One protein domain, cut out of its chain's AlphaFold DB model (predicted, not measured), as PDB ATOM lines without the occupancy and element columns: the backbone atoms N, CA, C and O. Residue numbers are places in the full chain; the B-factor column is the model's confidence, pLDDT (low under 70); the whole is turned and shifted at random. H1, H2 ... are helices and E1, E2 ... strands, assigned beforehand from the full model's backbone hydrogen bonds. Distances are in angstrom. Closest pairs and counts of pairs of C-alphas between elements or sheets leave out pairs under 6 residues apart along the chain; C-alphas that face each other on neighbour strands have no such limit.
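Overview. This is residues 116 to 226 of the 275 residues of an uncharacterized protein of Thiocapsa roseopersicina (UniProt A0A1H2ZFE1). A long, strongly twisted antiparallel sheet makes one half of a rod, and three helices, H1, H2 and H3, gather beyond one end of it; residues 180 to 185 stick out at the helix end. The sheet has three longer strands side by side, E1, E2 and E3, with the short E4 and E5 beside different parts of E3. The printed part has 111 residues, in the order H1, E1, E2, H2, H3, E3, E4, E5; the class is mixed, helices and strands, with under half of the residues in named elements. It is only just compact, close to loose, with a radius of gyration of the C-alphas of 15.8 A, and spans 57 by 24 by 21 A.

Arrangement. After residues 116 to 131, with no named element, comes H1, residues 132 to 135. It touches H3, residues 188 to 197; their closest C-alphas, Gly 132 and Lys 193, are 3.6 A apart. E1, residues 143 to 150, and E2, residues 158 to 165, form an antiparallel hairpin, with N 147 and O 162 within hydrogen-bond range at 2.9 A. H2, residues 170 to 173, is close to H3 but not clearly touching; the closest C-alphas, Leu 173 and Glu 194, are 7.8 A apart. H3 only grazes the sheet, with its residues 196 to 197. E3, residues 199 to 208, is antiparallel to E2, with N 161 and O 203 at 2.7 A. On the other side of E3 lie E4, residues 211 to 214, and E5, residues 221 to 223. E3 and E4 form an antiparallel hairpin, with N 206 and O 213 at 2.9 A; E3 and E5 are antiparallel, with N 200 and O 223 at 2.8 A. E4 and E5 are apart. In H3 every O i to N i+4 pair is within hydrogen-bond range; H1 and H2 are too short for such a pair.

Along the chain. H1 begins at C-alpha 132, (-4.192, -11.049, -35.863). From first to last C-alpha, E1 measures 20.1 A, E2 22.2 A, H3 14.2 A and E3 28.1 A. E3 ends at C-alpha 208, (-11.800, 20.465, -36.334), and E5 ends at C-alpha 223, (-4.628, -3.062, -24.876).

Size, cuts and confidence. The two C-alphas farthest apart, those of Glu 153 and Asn 183, are 56.9 A apart. The printed part has no cut. The link from H2 to H3, 14 residues, is long, and its residues 180 to 185 stand free. The mean pLDDT of the printed part is 93.8, with residue 119 under 70.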
ATOM      1  N   PRO A 116      -7.267   1.950 -38.362       94.62
ATOM      2  CA  PRO A 116      -5.852   1.907 -37.991       94.62
ATOM      3  C   PRO A 116      -5.552   2.966 -36.933       94.62
ATOM      4  O   PRO A 116      -5.995   4.104 -37.073       94.62
ATOM      5  N   ILE A 117      -4.819   2.616 -35.873       91.31
ATOM      6  CA  ILE A 117      -4.534   3.584 -34.795       91.31
ATOM      7  C   ILE A 117      -3.051   3.835 -34.567       91.31
ATOM      8  O   ILE A 117      -2.694   4.828 -33.938       91.31
ATOM      9  N   THR A 118      -2.176   2.979 -35.089       74.62
ATOM     10  CA  THR A 118      -0.737   3.253 -35.130       74.62
ATOM     11  C   THR A 118      -0.361   3.697 -36.544       74.62
ATOM     12  O   THR A 118      -0.946   3.224 -37.510       74.62
ATOM     13  N   GLY A 119       0.572   4.645 -36.693       64.56
ATOM     14  CA  GLY A 119       0.794   5.362 -37.967       64.56
ATOM     15  C   GLY A 119       1.235   4.509 -39.169       64.56
ATOM     16  O   GLY A 119       1.288   5.003 -40.286       64.56
ATOM     17  N   SER A 120       1.554   3.228 -38.967       70.69
ATOM     18  CA  SER A 120       1.839   2.256 -40.034       70.69
ATOM     19  C   SER A 120       0.890   1.051 -40.006       70.69
ATOM     20  O   SER A 120       1.209   0.001 -40.564       70.69
ATOM     21  N   ALA A 121      -0.225   1.155 -39.281       79.62
ATOM     22  CA  ALA A 121      -1.187   0.077 -39.135       79.62
ATOM     23  C   ALA A 121      -1.938  -0.160 -40.452       79.62
ATOM     24  O   ALA A 121      -2.293   0.791 -41.150       79.62
ATOM     25  N   PRO A 122      -2.211  -1.422 -40.800       87.75
ATOM     26  CA  PRO A 122      -2.954  -1.745 -42.007       87.75
ATOM     27  C   PRO A 122      -4.398  -1.246 -41.907       87.75
ATOM     28  O   PRO A 122      -5.025  -1.338 -40.850       87.75
ATOM     29  N   ALA A 123      -4.934  -0.764 -43.030       92.62
ATOM     30  CA  ALA A 123      -6.358  -0.478 -43.185       92.62
ATOM     31  C   ALA A 123      -7.208  -1.738 -42.963       92.62
ATOM     32  O   ALA A 123      -6.732  -2.867 -43.132       92.62
ATOM     33  N   TYR A 124      -8.473  -1.535 -42.598       93.56
ATOM     34  CA  TYR A 124      -9.445  -2.619 -42.560       93.56
ATOM     35  C   TYR A 124      -9.576  -3.262 -43.948       93.56
ATOM     36  O   TYR A 124      -9.870  -2.575 -44.927       93.56
ATOM     37  N   ASP A 125      -9.369  -4.575 -44.022       94.25
ATOM     38  CA  ASP A 125      -9.568  -5.381 -45.224       94.25
ATOM     39  C   ASP A 125     -10.740  -6.339 -44.991       94.25
ATOM     40  O   ASP A 125     -10.582  -7.417 -44.418       94.25
ATOM     41  N   GLY A 126     -11.929  -5.928 -45.432       90.06
ATOM     42  CA  GLY A 126     -13.136  -6.756 -45.381       90.06
ATOM     43  C   GLY A 126     -13.249  -7.777 -46.516       90.06
ATOM     44  O   GLY A 126     -14.193  -8.561 -46.510       90.06
ATOM     45  N   VAL A 127     -12.330  -7.765 -47.490       91.75
ATOM     46  CA  VAL A 127     -12.358  -8.658 -48.660       91.75
ATOM     47  C   VAL A 127     -11.465  -9.869 -48.431       91.75
ATOM     48  O   VAL A 127     -11.912 -10.994 -48.616       91.75
ATOM     49  N   ASN A 128     -10.217  -9.655 -48.011       91.88
ATOM     50  CA  ASN A 128      -9.263 -10.736 -47.741       91.88
ATOM     51  C   ASN A 128      -9.090 -11.004 -46.242       91.88
ATOM     52  O   ASN A 128      -8.629 -12.077 -45.854       91.88
ATOM     53  N   GLY A 129      -9.493 -10.055 -45.395       92.25
ATOM     54  CA  GLY A 129      -9.370 -10.159 -43.951       92.25
ATOM     55  C   GLY A 129      -8.011  -9.687 -43.446       92.25
ATOM     56  O   GLY A 129      -6.958 -10.068 -43.947       92.25
ATOM     57  N   ASN A 130      -8.026  -8.917 -42.362       95.06
ATOM     58  CA  ASN A 130      -6.808  -8.596 -41.621       95.06
ATOM     59  C   ASN A 130      -6.284  -9.782 -40.800       95.06
ATOM     60  O   ASN A 130      -7.054 -10.626 -40.322       95.06
ATOM     61  N   SER A 131      -4.971  -9.805 -40.573       95.50
ATOM     62  CA  SER A 131      -4.309 -10.757 -39.683       95.50
ATOM     63  C   SER A 131      -4.559 -10.441 -38.198       95.50
ATOM     64  O   SER A 131      -5.046  -9.375 -37.825       95.50
ATOM     65  N   GLY A 132      -4.178 -11.354 -37.298       95.25
ATOM     66  CA  GLY A 132      -4.192 -11.049 -35.863       95.25
ATOM     67  C   GLY A 132      -3.187  -9.963 -35.458       95.25
ATOM     68  O   GLY A 132      -3.453  -9.219 -34.522       95.25
ATOM     69  N   ALA A 133      -2.056  -9.844 -36.163       94.56
ATOM     70  CA  ALA A 133      -1.076  -8.783 -35.910       94.56
ATOM     71  C   ALA A 133      -1.593  -7.415 -36.384       94.56
ATOM     72  O   ALA A 133      -1.368  -6.407 -35.724       94.56
ATOM     73  N   ASP A 134      -2.344  -7.403 -37.481       95.88
ATOM     74  CA  ASP A 134      -3.026  -6.219 -38.001       95.88
ATOM     75  C   ASP A 134      -4.074  -5.735 -36.994       95.88
ATOM     76  O   ASP A 134      -4.084  -4.571 -36.602       95.88
ATOM     77  N   GLN A 135      -4.902  -6.660 -36.495       96.75
ATOM     78  CA  GLN A 135      -5.943  -6.358 -35.517       96.75
ATOM     79  C   GLN A 135      -5.370  -5.810 -34.198       96.75
ATOM     80  O   GLN A 135      -6.027  -4.998 -33.553       96.75
ATOM     81  N   GLU A 136      -4.149  -6.193 -33.801       95.44
ATOM     82  CA  GLU A 136      -3.439  -5.616 -32.641       95.44
ATOM     83  C   GLU A 136      -3.088  -4.128 -32.827       95.44
ATOM     84  O   GLU A 136      -2.760  -3.460 -31.848       95.44
ATOM     85  N   GLN A 137      -3.159  -3.606 -34.054       95.06
ATOM     86  CA  GLN A 137      -2.844  -2.220 -34.420       95.06
ATOM     87  C   GLN A 137      -4.074  -1.415 -34.879       95.06
ATOM     88  O   GLN A 137      -3.958  -0.239 -35.230       95.06
ATOM     89  N   GLN A 138      -5.255  -2.029 -34.859       96.56
ATOM     90  CA  GLN A 138      -6.528  -1.429 -35.258       96.56
ATOM     91  C   GLN A 138      -7.461  -1.283 -34.059       96.56
ATOM     92  O   GLN A 138      -7.299  -1.996 -33.073       96.56
ATOM     93  N   VAL A 139      -8.466  -0.414 -34.135       97.19
ATOM     94  CA  VAL A 139      -9.575  -0.374 -33.171       97.19
ATOM     95  C   VAL A 139     -10.212  -1.769 -33.051       97.19
ATOM     96  O   VAL A 139     -10.347  -2.472 -34.055       97.19
ATOM     97  N   GLY A 140     -10.542  -2.186 -31.822       97.12
ATOM     98  CA  GLY A 140     -11.196  -3.468 -31.540       97.12
ATOM     99  C   GLY A 140     -12.661  -3.525 -31.987       97.12
ATOM    100  O   GLY A 140     -13.159  -2.608 -32.640       97.12
ATOM    101  N   SER A 141     -13.317  -4.648 -31.709       97.06
ATOM    102  CA  SER A 141     -14.686  -4.934 -32.149       97.06
ATOM    103  C   SER A 141     -15.688  -4.747 -31.008       97.06
ATOM    104  O   SER A 141     -15.315  -4.857 -29.846       97.06
ATOM    105  N   HIS A 142     -16.957  -4.496 -31.348       97.38
ATOM    106  CA  HIS A 142     -18.056  -4.337 -30.386       97.38
ATOM    107  C   HIS A 142     -17.727  -3.350 -29.265       97.38
ATOM    108  O   HIS A 142     -17.515  -3.707 -28.107       97.38
ATOM    109  N   HIS A 143     -17.660  -2.085 -29.674       97.56
ATOM    110  CA  HIS A 143     -17.485  -0.949 -28.787       97.56
ATOM    111  C   HIS A 143     -18.493  -0.955 -27.640       97.56
ATOM    112  O   HIS A 143     -19.693  -1.060 -27.886       97.56
ATOM    113  N   ASP A 144     -18.001  -0.747 -26.423       96.19
ATOM    114  CA  ASP A 144     -18.838  -0.589 -25.235       96.19
ATOM    115  C   ASP A 144     -18.368   0.629 -24.414       96.19
ATOM    116  O   ASP A 144     -18.211   1.726 -24.962       96.19
ATOM    117  N   GLY A 145     -18.138   0.476 -23.110       95.31
ATOM    118  CA  GLY A 145     -17.842   1.551 -22.181       95.31
ATOM    119  C   GLY A 145     -16.724   2.462 -22.674       95.31
ATOM    120  O   GLY A 145     -15.653   2.009 -23.079       95.31
ATOM    121  N   MET A 146     -16.966   3.771 -22.610       97.50
ATOM    122  CA  MET A 146     -16.024   4.760 -23.114       97.50
ATOM    123  C   MET A 146     -15.958   6.022 -22.267       97.50
ATOM    124  O   MET A 146     -16.978   6.502 -21.779       97.50
ATOM    125  N   HIS A 147     -14.766   6.608 -22.163       97.12
ATOM    126  CA  HIS A 147     -14.550   7.862 -21.449       97.12
ATOM    127  C   HIS A 147     -13.665   8.824 -22.235       97.12
ATOM    128  O   HIS A 147     -12.633   8.424 -22.776       97.12
ATOM    129  N   TYR A 148     -14.048  10.101 -22.241       96.25
ATOM    130  CA  TYR A 148     -13.264  11.185 -22.818       96.25
ATOM    131  C   TYR A 148     -12.464  11.909 -21.734       96.25
ATOM    132  O   TYR A 148     -13.028  12.469 -20.796       96.25
ATOM    133  N   PHE A 149     -11.147  11.922 -21.893       95.75
ATOM    134  CA  PHE A 149     -10.212  12.643 -21.046       95.75
ATOM    135  C   PHE A 149      -9.729  13.898 -21.777       95.75
ATOM    136  O   PHE A 149      -8.978  13.775 -22.749       95.75
ATOM    137  N   PRO A 150     -10.133  15.102 -21.343       95.44
ATOM    138  CA  PRO A 150      -9.741  16.333 -22.014       95.44
ATOM    139  C   PRO A 150      -8.237  16.594 -21.874       95.44
ATOM    140  O   PRO A 150      -7.667  16.420 -20.794       95.44
ATOM    141  N   MET A 151      -7.600  17.057 -22.951       94.06
ATOM    142  CA  MET A 151      -6.245  17.606 -22.901       94.06
ATOM    143  C   MET A 151      -6.288  19.062 -22.422       94.06
ATOM    144  O   MET A 151      -7.187  19.822 -22.786       94.06
ATOM    145  N   ALA A 152      -5.340  19.449 -21.568       93.50
ATOM    146  CA  ALA A 152      -5.390  20.718 -20.838       93.50
ATOM    147  C   ALA A 152      -5.323  21.946 -21.761       93.50
ATOM    148  O   ALA A 152      -5.926  22.975 -21.468       93.50
ATOM    149  N   GLU A 153      -4.615  21.830 -22.881       93.75
ATOM    150  CA  GLU A 153      -4.451  22.882 -23.878       93.75
ATOM    151  C   GLU A 153      -5.743  23.205 -24.637       93.75
ATOM    152  O   GLU A 153      -5.921  24.339 -25.084       93.75
ATOM    153  N   ASN A 154      -6.649  22.235 -24.801       94.62
ATOM    154  CA  ASN A 154      -7.898  22.426 -25.534       94.62
ATOM    155  C   ASN A 154      -8.991  21.432 -25.088       94.62
ATOM    156  O   ASN A 154      -9.432  20.582 -25.867       94.62
ATOM    157  N   PRO A 155      -9.477  21.551 -23.841       94.50
ATOM    158  CA  PRO A 155     -10.279  20.518 -23.186       94.50
ATOM    159  C   PRO A 155     -11.652  20.273 -23.826       94.50
ATOM    160  O   PRO A 155     -12.257  19.230 -23.607       94.50
ATOM    161  N   ASN A 156     -12.156  21.218 -24.625       95.62
ATOM    162  CA  ASN A 156     -13.455  21.099 -25.296       95.62
ATOM    163  C   ASN A 156     -13.359  20.491 -26.704       95.62
ATOM    164  O   ASN A 156     -14.384  20.158 -27.310       95.62
ATOM    165  N   HIS A 157     -12.149  20.393 -27.259       96.94
ATOM    166  CA  HIS A 157     -11.937  20.011 -28.654       96.94
ATOM    167  C   HIS A 157     -10.772  19.046 -28.853       96.94
ATOM    168  O   HIS A 157     -10.480  18.712 -29.994       96.94
ATOM    169  N   HIS A 158     -10.091  18.589 -27.805       97.19
ATOM    170  CA  HIS A 158      -8.921  17.722 -27.924       97.19
ATOM    171  C   HIS A 158      -8.746  16.891 -26.659       97.19
ATOM    172  O   HIS A 158      -8.805  17.413 -25.549       97.19
ATOM    173  N   GLY A 159      -8.622  15.578 -26.814       96.19
ATOM    174  CA  GLY A 159      -8.549  14.672 -25.676       96.19
ATOM    175  C   GLY A 159      -8.222  13.242 -26.066       96.19
ATOM    176  O   GLY A 159      -8.061  12.923 -27.243       96.19
ATOM    177  N   LEU A 160      -8.160  12.381 -25.058       97.12
ATOM    178  CA  LEU A 160      -8.043  10.939 -25.222       97.12
ATOM    179  C   LEU A 160      -9.407  10.285 -25.012       97.12
ATOM    180  O   LEU A 160     -10.034  10.465 -23.973       97.12
ATOM    181  N   LEU A 161      -9.852   9.489 -25.974       97.19
ATOM    182  CA  LEU A 161     -10.983   8.586 -25.841       97.19
ATOM    183  C   LEU A 161     -10.459   7.195 -25.473       97.19
ATOM    184  O   LEU A 161      -9.769   6.554 -26.265       97.19
ATOM    185  N   CYS A 162     -10.788   6.729 -24.272       97.75
ATOM    186  CA  CYS A 162     -10.660   5.320 -23.915       97.75
ATOM    187  C   CYS A 162     -11.958   4.604 -24.271       97.75
ATOM    188  O   CYS A 162     -13.017   5.055 -23.847       97.75
ATOM    189  N   LEU A 163     -11.867   3.507 -25.016       97.31
ATOM    190  CA  LEU A 163     -13.002   2.779 -25.572       97.31
ATOM    191  C   LEU A 163     -12.804   1.274 -25.392       97.31
ATOM    192  O   LEU A 163     -11.801   0.733 -25.863       97.31
ATOM    193  N   ASN A 164     -13.741   0.618 -24.719       98.31
ATOM    194  CA  ASN A 164     -13.736  -0.825 -24.517       98.31
ATOM    195  C   ASN A 164     -14.234  -1.591 -25.749       98.31
ATOM    196  O   ASN A 164     -14.989  -1.053 -26.557       98.31
ATOM    197  N   HIS A 165     -13.827  -2.858 -25.834       98.31
ATOM    198  CA  HIS A 165     -14.186  -3.831 -26.866       98.31
ATOM    199  C   HIS A 165     -14.599  -5.137 -26.188       98.31
ATOM    200  O   HIS A 165     -13.742  -5.875 -25.678       98.31
ATOM    201  N   GLU A 166     -15.907  -5.375 -26.130       97.56
ATOM    202  CA  GLU A 166     -16.498  -6.369 -25.235       97.56
ATOM    203  C   GLU A 166     -16.406  -7.789 -25.791       97.56
ATOM    204  O   GLU A 166     -15.971  -8.696 -25.083       97.56
ATOM    205  N   TYR A 167     -16.795  -7.986 -27.051       96.25
ATOM    206  CA  TYR A 167     -16.883  -9.306 -27.669       96.25
ATOM    207  C   TYR A 167     -16.552  -9.280 -29.166       96.25
ATOM    208  O   TYR A 167     -16.204  -8.254 -29.756       96.25
ATOM    209  N   VAL A 168     -16.632 -10.448 -29.804       96.44
ATOM    210  CA  VAL A 168     -16.451 -10.610 -31.248       96.44
ATOM    211  C   VAL A 168     -17.610 -11.386 -31.851       96.44
ATOM    212  O   VAL A 168     -18.064 -12.375 -31.277       96.44
ATOM    213  N   ASP A 169     -18.025 -10.987 -33.049       95.94
ATOM    214  CA  ASP A 169     -18.800 -11.852 -33.933       95.94
ATOM    215  C   ASP A 169     -17.815 -12.561 -34.864       95.94
ATOM    216  O   ASP A 169     -17.213 -11.947 -35.745       95.94
ATOM    217  N   GLN A 170     -17.607 -13.857 -34.643       94.38
ATOM    218  CA  GLN A 170     -16.628 -14.640 -35.392       94.38
ATOM    219  C   GLN A 170     -16.978 -14.781 -36.879       94.38
ATOM    220  O   GLN A 170     -16.065 -14.911 -37.696       94.38
ATOM    221  N   ASN A 171     -18.265 -14.740 -37.239       94.00
ATOM    222  CA  ASN A 171     -18.700 -14.856 -38.632       94.00
ATOM    223  C   ASN A 171     -18.410 -13.580 -39.426       94.00
ATOM    224  O   ASN A 171     -18.252 -13.639 -40.640       94.00
ATOM    225  N   ILE A 172     -18.323 -12.440 -38.740       93.50
ATOM    226  CA  ILE A 172     -17.950 -11.153 -39.336       93.50
ATOM    227  C   ILE A 172     -16.430 -10.945 -39.250       93.50
ATOM    228  O   ILE A 172     -15.807 -10.422 -40.170       93.50
ATOM    229  N   LEU A 173     -15.805 -11.374 -38.149       95.38
ATOM    230  CA  LEU A 173     -14.371 -11.204 -37.902       95.38
ATOM    231  C   LEU A 173     -13.498 -11.982 -38.899       95.38
ATOM    232  O   LEU A 173     -12.406 -11.523 -39.257       95.38
ATOM    233  N   HIS A 174     -13.952 -13.160 -39.329       95.56
ATOM    234  CA  HIS A 174     -13.239 -14.029 -40.263       95.56
ATOM    235  C   HIS A 174     -13.996 -14.075 -41.588       95.56
ATOM    236  O   HIS A 174     -15.127 -14.538 -41.627       95.56
ATOM    237  N   VAL A 175     -13.355 -13.648 -42.681       92.62
ATOM    238  CA  VAL A 175     -13.984 -13.557 -44.018       92.62
ATOM    239  C   VAL A 175     -14.616 -14.879 -44.471       92.62
ATOM    240  O   VAL A 175     -15.660 -14.878 -45.112       92.62
ATOM    241  N   ASN A 176     -14.011 -16.011 -44.103       91.56
ATOM    242  CA  ASN A 176     -14.503 -17.350 -44.444       91.56
ATOM    243  C   ASN A 176     -15.315 -18.006 -43.308       91.56
ATOM    244  O   ASN A 176     -15.540 -19.215 -43.334       91.56
ATOM    245  N   GLY A 177     -15.716 -17.233 -42.297       93.25
ATOM    246  CA  GLY A 177     -16.216 -17.744 -41.023       93.25
ATOM    247  C   GLY A 177     -15.112 -18.351 -40.143       93.25
ATOM    248  O   GLY A 177     -13.963 -18.494 -40.577       93.25
ATOM    249  N   PRO A 178     -15.420 -18.682 -38.876       93.25
ATOM    250  CA  PRO A 178     -14.460 -19.318 -37.983       93.25
ATOM    251  C   PRO A 178     -14.167 -20.757 -38.409       93.25
ATOM    252  O   PRO A 178     -15.075 -21.542 -38.694       93.25
ATOM    253  N   THR A 179     -12.900 -21.159 -38.337       93.69
ATOM    254  CA  THR A 179     -12.539 -22.569 -38.464       93.69
ATOM    255  C   THR A 179     -12.903 -23.307 -37.177       93.69
ATOM    256  O   THR A 179     -12.282 -23.115 -36.122       93.69
ATOM    257  N   ASN A 180     -13.877 -24.209 -37.279       87.06
ATOM    258  CA  ASN A 180     -14.192 -25.179 -36.236       87.06
ATOM    259  C   ASN A 180     -13.279 -26.402 -36.371       87.06
ATOM    260  O   ASN A 180     -13.186 -27.006 -37.437       87.06
ATOM    261  N   SER A 181     -12.614 -26.784 -35.282       84.44
ATOM    262  CA  SER A 181     -11.735 -27.956 -35.241       84.44
ATOM    263  C   SER A 181     -12.259 -28.932 -34.184       84.44
ATOM    264  O   SER A 181     -11.883 -28.826 -33.019       84.44
ATOM    265  N   PRO A 182     -13.175 -29.855 -34.540       82.31
ATOM    266  CA  PRO A 182     -13.839 -30.722 -33.560       82.31
ATOM    267  C   PRO A 182     -12.871 -31.657 -32.823       82.31
ATOM    268  O   PRO A 182     -13.147 -32.057 -31.698       82.31
ATOM    269  N   ASN A 183     -11.720 -31.967 -33.429       83.06
ATOM    270  CA  ASN A 183     -10.734 -32.907 -32.892       83.06
ATOM    271  C   ASN A 183      -9.345 -32.272 -32.676       83.06
ATOM    272  O   ASN A 183      -8.359 -32.993 -32.533       83.06
ATOM    273  N   GLY A 184      -9.227 -30.940 -32.688       86.06
ATOM    274  CA  GLY A 184      -7.927 -30.272 -32.602       86.06
ATOM    275  C   GLY A 184      -8.002 -28.799 -32.202       86.06
ATOM    276  O   GLY A 184      -9.083 -28.238 -32.048       86.06
ATOM    277  N   PRO A 185      -6.850 -28.132 -32.015       88.69
ATOM    278  CA  PRO A 185      -6.837 -26.707 -31.731       88.69
ATOM    279  C   PRO A 185      -7.311 -25.914 -32.955       88.69
ATOM    280  O   PRO A 185      -7.051 -26.287 -34.102       88.69
ATOM    281  N   ARG A 186      -7.971 -24.781 -32.703       93.31
ATOM    282  CA  ARG A 186      -8.289 -23.806 -33.752       93.31
ATOM    283  C   ARG A 186      -7.009 -23.199 -34.345       93.31
ATOM    284  O   ARG A 186      -5.982 -23.150 -33.653       93.31
ATOM    285  N   PRO A 187      -7.047 -22.697 -35.594       93.94
ATOM    286  CA  PRO A 187      -5.904 -22.024 -36.194       93.94
ATOM    287  C   PRO A 187      -5.404 -20.881 -35.307       93.94
ATOM    288  O   PRO A 187      -6.151 -19.980 -34.928       93.94
ATOM    289  N   LYS A 188      -4.104 -20.887 -34.999       94.44
ATOM    290  CA  LYS A 188      -3.482 -19.884 -34.119       94.44
ATOM    291  C   LYS A 188      -3.720 -18.445 -34.597       94.44
ATOM    292  O   LYS A 188      -3.822 -17.544 -33.769       94.44
ATOM    293  N   GLY A 189      -3.782 -18.233 -35.914       94.94
ATOM    294  CA  GLY A 189      -4.056 -16.925 -36.515       94.94
ATOM    295  C   GLY A 189      -5.435 -16.382 -36.142       94.94
ATOM    296  O   GLY A 189      -5.526 -15.242 -35.693       94.94
ATOM    297  N   GLU A 190      -6.476 -17.212 -36.241       95.69
ATOM    298  CA  GLU A 190      -7.846 -16.838 -35.869       95.69
ATOM    299  C   GLU A 190      -7.953 -16.535 -34.377       95.69
ATOM    300  O   GLU A 190      -8.444 -15.476 -33.994       95.69
ATOM    301  N   VAL A 191      -7.396 -17.411 -33.533       95.88
ATOM    302  CA  VAL A 191      -7.390 -17.217 -32.075       95.88
ATOM    303  C   VAL A 191      -6.665 -15.922 -31.700       95.88
ATOM    304  O   VAL A 191      -7.139 -15.165 -30.856       95.88
ATOM    305  N   ARG A 192      -5.527 -15.621 -32.341       96.75
ATOM    306  CA  ARG A 192      -4.808 -14.359 -32.111       96.75
ATOM    307  C   ARG A 192      -5.645 -13.153 -32.530       96.75
ATOM    308  O   ARG A 192      -5.656 -12.168 -31.800       96.75
ATOM    309  N   LYS A 193      -6.336 -13.225 -33.669       97.50
ATOM    310  CA  LYS A 193      -7.210 -12.148 -34.149       97.50
ATOM    311  C   LYS A 193      -8.366 -11.889 -33.184       97.50
ATOM    312  O   LYS A 193      -8.620 -10.740 -32.847       97.50
ATOM    313  N   GLU A 194      -8.988 -12.941 -32.661       97.25
ATOM    314  CA  GLU A 194     -10.044 -12.841 -31.647       97.25
ATOM    315  C   GLU A 194      -9.526 -12.198 -30.355       97.25
ATOM    316  O   GLU A 194     -10.100 -11.223 -29.877       97.25
ATOM    317  N   ILE A 195      -8.384 -12.655 -29.831       97.75
ATOM    318  CA  ILE A 195      -7.713 -12.047 -28.667       97.75
ATOM    319  C   ILE A 195      -7.410 -10.558 -28.907       97.75
ATOM    320  O   ILE A 195      -7.544  -9.733 -28.000       97.75
ATOM    321  N   ALA A 196      -6.977 -10.215 -30.120       97.50
ATOM    322  CA  ALA A 196      -6.615  -8.861 -30.510       97.50
ATOM    323  C   ALA A 196      -7.820  -7.939 -30.728       97.50
ATOM    324  O   ALA A 196      -7.664  -6.725 -30.633       97.50
ATOM    325  N   ALA A 197      -9.000  -8.478 -31.025       97.81
ATOM    326  CA  ALA A 197     -10.212  -7.694 -31.236       97.81
ATOM    327  C   ALA A 197     -10.848  -7.212 -29.919       97.81
ATOM    328  O   ALA A 197     -11.539  -6.200 -29.930       97.81
ATOM    329  N   HIS A 198     -10.549  -7.864 -28.792       98.50
ATOM    330  CA  HIS A 198     -11.013  -7.468 -27.460       98.50
ATOM    331  C   HIS A 198     -10.123  -6.411 -26.794       98.50
ATOM    332  O   HIS A 198      -9.001  -6.124 -27.236       98.50
ATOM    333  N   GLY A 199     -10.595  -5.894 -25.661       97.62
ATOM    334  CA  GLY A 199      -9.815  -5.102 -24.725       97.62
ATOM    335  C   GLY A 199     -10.172  -3.623 -24.765       97.62
ATOM    336  O   GLY A 199     -11.334  -3.269 -24.633       97.62
ATOM    337  N   VAL A 200      -9.180  -2.749 -24.929       98.25
ATOM    338  CA  VAL A 200      -9.342  -1.288 -24.896       98.25
ATOM    339  C   VAL A 200      -8.547  -0.632 -26.028       98.25
ATOM    340  O   VAL A 200      -7.410  -1.020 -26.321       98.25
ATOM    341  N   SER A 201      -9.136   0.384 -26.652       97.31
ATOM    342  CA  SER A 201      -8.439   1.375 -27.473       97.31
ATOM    343  C   SER A 201      -8.294   2.679 -26.697       97.31
ATOM    344  O   SER A 201      -9.277   3.203 -26.186       97.31
ATOM    345  N   VAL A 202      -7.079   3.216 -26.641       97.12
ATOM    346  CA  VAL A 202      -6.819   4.606 -26.246       97.12
ATOM    347  C   VAL A 202      -6.559   5.381 -27.526       97.12
ATOM    348  O   VAL A 202      -5.683   4.977 -28.290       97.12
ATOM    349  N   LEU A 203      -7.338   6.431 -27.776       96.56
ATOM    350  CA  LEU A 203      -7.358   7.161 -29.043       96.56
ATOM    351  C   LEU A 203      -7.261   8.657 -28.782       96.56
ATOM    352  O   LEU A 203      -8.082   9.211 -28.058       96.56
ATOM    353  N   GLU A 204      -6.295   9.329 -29.384       96.25
ATOM    354  CA  GLU A 204      -6.267  10.784 -29.416       96.25
ATOM    355  C   GLU A 204      -7.291  11.289 -30.432       96.25
ATOM    356  O   GLU A 204      -7.266  10.902 -31.599       96.25
ATOM    357  N   ILE A 205      -8.212  12.147 -29.997       96.69
ATOM    358  CA  ILE A 205      -9.249  12.709 -30.861       96.69
ATOM    359  C   ILE A 205      -9.280  14.229 -30.763       96.69
ATOM    360  O   ILE A 205      -9.133  14.810 -29.683       96.69
ATOM    361  N   LYS A 206      -9.519  14.879 -31.902       97.06
ATOM    362  CA  LYS A 206      -9.594  16.335 -32.007       97.06
ATOM    363  C   LYS A 206     -10.777  16.775 -32.854       97.06
ATOM    364  O   LYS A 206     -11.074  16.183 -33.889       97.06
ATOM    365  N   LYS A 207     -11.453  17.832 -32.415       97.00
ATOM    366  CA  LYS A 207     -12.536  18.478 -33.143       97.00
ATOM    367  C   LYS A 207     -11.974  19.598 -34.013       97.00
ATOM    368  O   LYS A 207     -11.432  20.571 -33.494       97.00
ATOM    369  N   THR A 208     -12.168  19.471 -35.319       95.44
ATOM    370  CA  THR A 208     -11.800  20.465 -36.334       95.44
ATOM    371  C   THR A 208     -13.046  20.763 -37.157       95.44
ATOM    372  O   THR A 208     -13.762  19.838 -37.532       95.44
ATOM    373  N   ASP A 209     -13.369  22.043 -37.356       93.69
ATOM    374  CA  ASP A 209     -14.529  22.493 -38.147       93.69
ATOM    375  C   ASP A 209     -15.856  21.811 -37.769       93.69
ATOM    376  O   ASP A 209     -16.693  21.461 -38.599       93.69
ATOM    377  N   GLY A 210     -16.060  21.585 -36.468       91.56
ATOM    378  CA  GLY A 210     -17.291  20.976 -35.966       91.56
ATOM    379  C   GLY A 210     -17.367  19.448 -36.090       91.56
ATOM    380  O   GLY A 210     -18.426  18.889 -35.787       91.56
ATOM    381  N   THR A 211     -16.283  18.781 -36.487       95.12
ATOM    382  CA  THR A 211     -16.198  17.333 -36.735       95.12
ATOM    383  C   THR A 211     -15.076  16.732 -35.898       95.12
ATOM    384  O   THR A 211     -13.980  17.286 -35.838       95.12
ATOM    385  N   TRP A 212     -15.349  15.622 -35.212       96.56
ATOM    386  CA  TRP A 212     -14.330  14.907 -34.441       96.56
ATOM    387  C   TRP A 212     -13.535  13.985 -35.357       96.56
ATOM    388  O   TRP A 212     -14.122  13.298 -36.186       96.56
ATOM    389  N   ASN A 213     -12.217  13.954 -35.191       95.94
ATOM    390  CA  ASN A 213     -11.312  13.135 -35.986       95.94
ATOM    391  C   ASN A 213     -10.317  12.421 -35.073       95.94
ATOM    392  O   ASN A 213      -9.922  12.970 -34.040       95.94
ATOM    393  N   LEU A 214      -9.900  11.221 -35.478       94.94
ATOM    394  CA  LEU A 214      -8.736  10.553 -34.907       94.94
ATOM    395  C   LEU A 214      -7.480  11.365 -35.247       94.94
ATOM    396  O   LEU A 214      -7.312  11.813 -36.380       94.94
ATOM    397  N   VAL A 215      -6.607  11.548 -34.265       93.69
ATOM    398  CA  VAL A 215      -5.269  12.097 -34.463       93.69
ATOM    399  C   VAL A 215      -4.298  10.927 -34.526       93.69
ATOM    400  O   VAL A 215      -4.278  10.067 -33.644       93.69
ATOM    401  N   GLU A 216      -3.482  10.885 -35.572       87.25
ATOM    402  CA  GLU A 216      -2.347   9.972 -35.622       87.25
ATOM    403  C   GLU A 216      -1.261  10.501 -34.686       87.25
ATOM    404  O   GLU A 216      -0.643  11.536 -34.941       87.25
ATOM    405  N   GLY A 217      -1.062   9.820 -33.562       79.25
ATOM    406  CA  GLY A 217      -0.198  10.318 -32.503       79.25
ATOM    407  C   GLY A 217       0.315   9.222 -31.584       79.25
ATOM    408  O   GLY A 217      -0.128   8.073 -31.608       79.25
ATOM    409  N   ASN A 218       1.265   9.600 -30.732       87.25
ATOM    410  CA  ASN A 218       1.958   8.677 -29.830       87.25
ATOM    411  C   ASN A 218       1.082   8.167 -28.674       87.25
ATOM    412  O   ASN A 218       1.483   7.243 -27.967       87.25
ATOM    413  N   TYR A 219      -0.090   8.767 -28.453       93.19
ATOM    414  CA  TYR A 219      -1.014   8.327 -27.408       93.19
ATOM    415  C   TYR A 219      -1.862   7.125 -27.826       93.19
ATOM    416  O   TYR A 219      -2.378   6.418 -26.956       93.19
ATOM    417  N   ASN A 220      -1.996   6.875 -29.133       95.06
ATOM    418  CA  ASN A 220      -2.834   5.799 -29.629       95.06
ATOM    419  C   ASN A 220      -2.278   4.440 -29.212       95.06
ATOM    420  O   ASN A 220      -1.105   4.124 -29.427       95.06
ATOM    421  N   ARG A 221      -3.127   3.612 -28.605       95.00
ATOM    422  CA  ARG A 221      -2.692   2.332 -28.052       95.00
ATOM    423  C   ARG A 221      -3.805   1.303 -28.044       95.00
ATOM    424  O   ARG A 221      -4.918   1.576 -27.599       95.00
ATOM    425  N   ARG A 222      -3.450   0.071 -28.411       95.38
ATOM    426  CA  ARG A 222      -4.243  -1.120 -28.104       95.38
ATOM    427  C   ARG A 222      -3.783  -1.782 -26.816       95.38
ATOM    428  O   ARG A 222      -2.591  -1.974 -26.567       95.38
ATOM    429  N   ILE A 223      -4.763  -2.153 -26.005       97.31
ATOM    430  CA  ILE A 223      -4.628  -3.062 -24.876       97.31
ATOM    431  C   ILE A 223      -5.555  -4.230 -25.195       97.31
ATOM    432  O   ILE A 223      -6.760  -4.056 -25.249       97.31
ATOM    433  N   THR A 224      -4.999  -5.402 -25.462       97.62
ATOM    434  CA  THR A 224      -5.737  -6.591 -25.926       97.62
ATOM    435  C   THR A 224      -5.806  -7.670 -24.849       97.62
ATOM    436  O   THR A 224      -5.080  -7.599 -23.850       97.62
ATOM    437  N   ALA A 225      -6.554  -8.750 -25.097       97.19
ATOM    438  CA  ALA A 225      -6.549  -9.945 -24.247       97.19
ATOM    439  C   ALA A 225      -5.177 -10.670 -24.200       97.19
ATOM    440  O   ALA A 225      -4.950 -11.550 -23.372       97.19
ATOM    441  N   GLY A 226      -4.210 -10.267 -25.034       96.56
ATOM    442  CA  GLY A 226      -2.830 -10.766 -25.008       96.56
ATOM    443  C   GLY A 226      -1.822  -9.848 -24.305       96.56
ATOM    444  O   GLY A 226      -0.678 -10.252 -24.087       96.56
TER     445      GLY A 226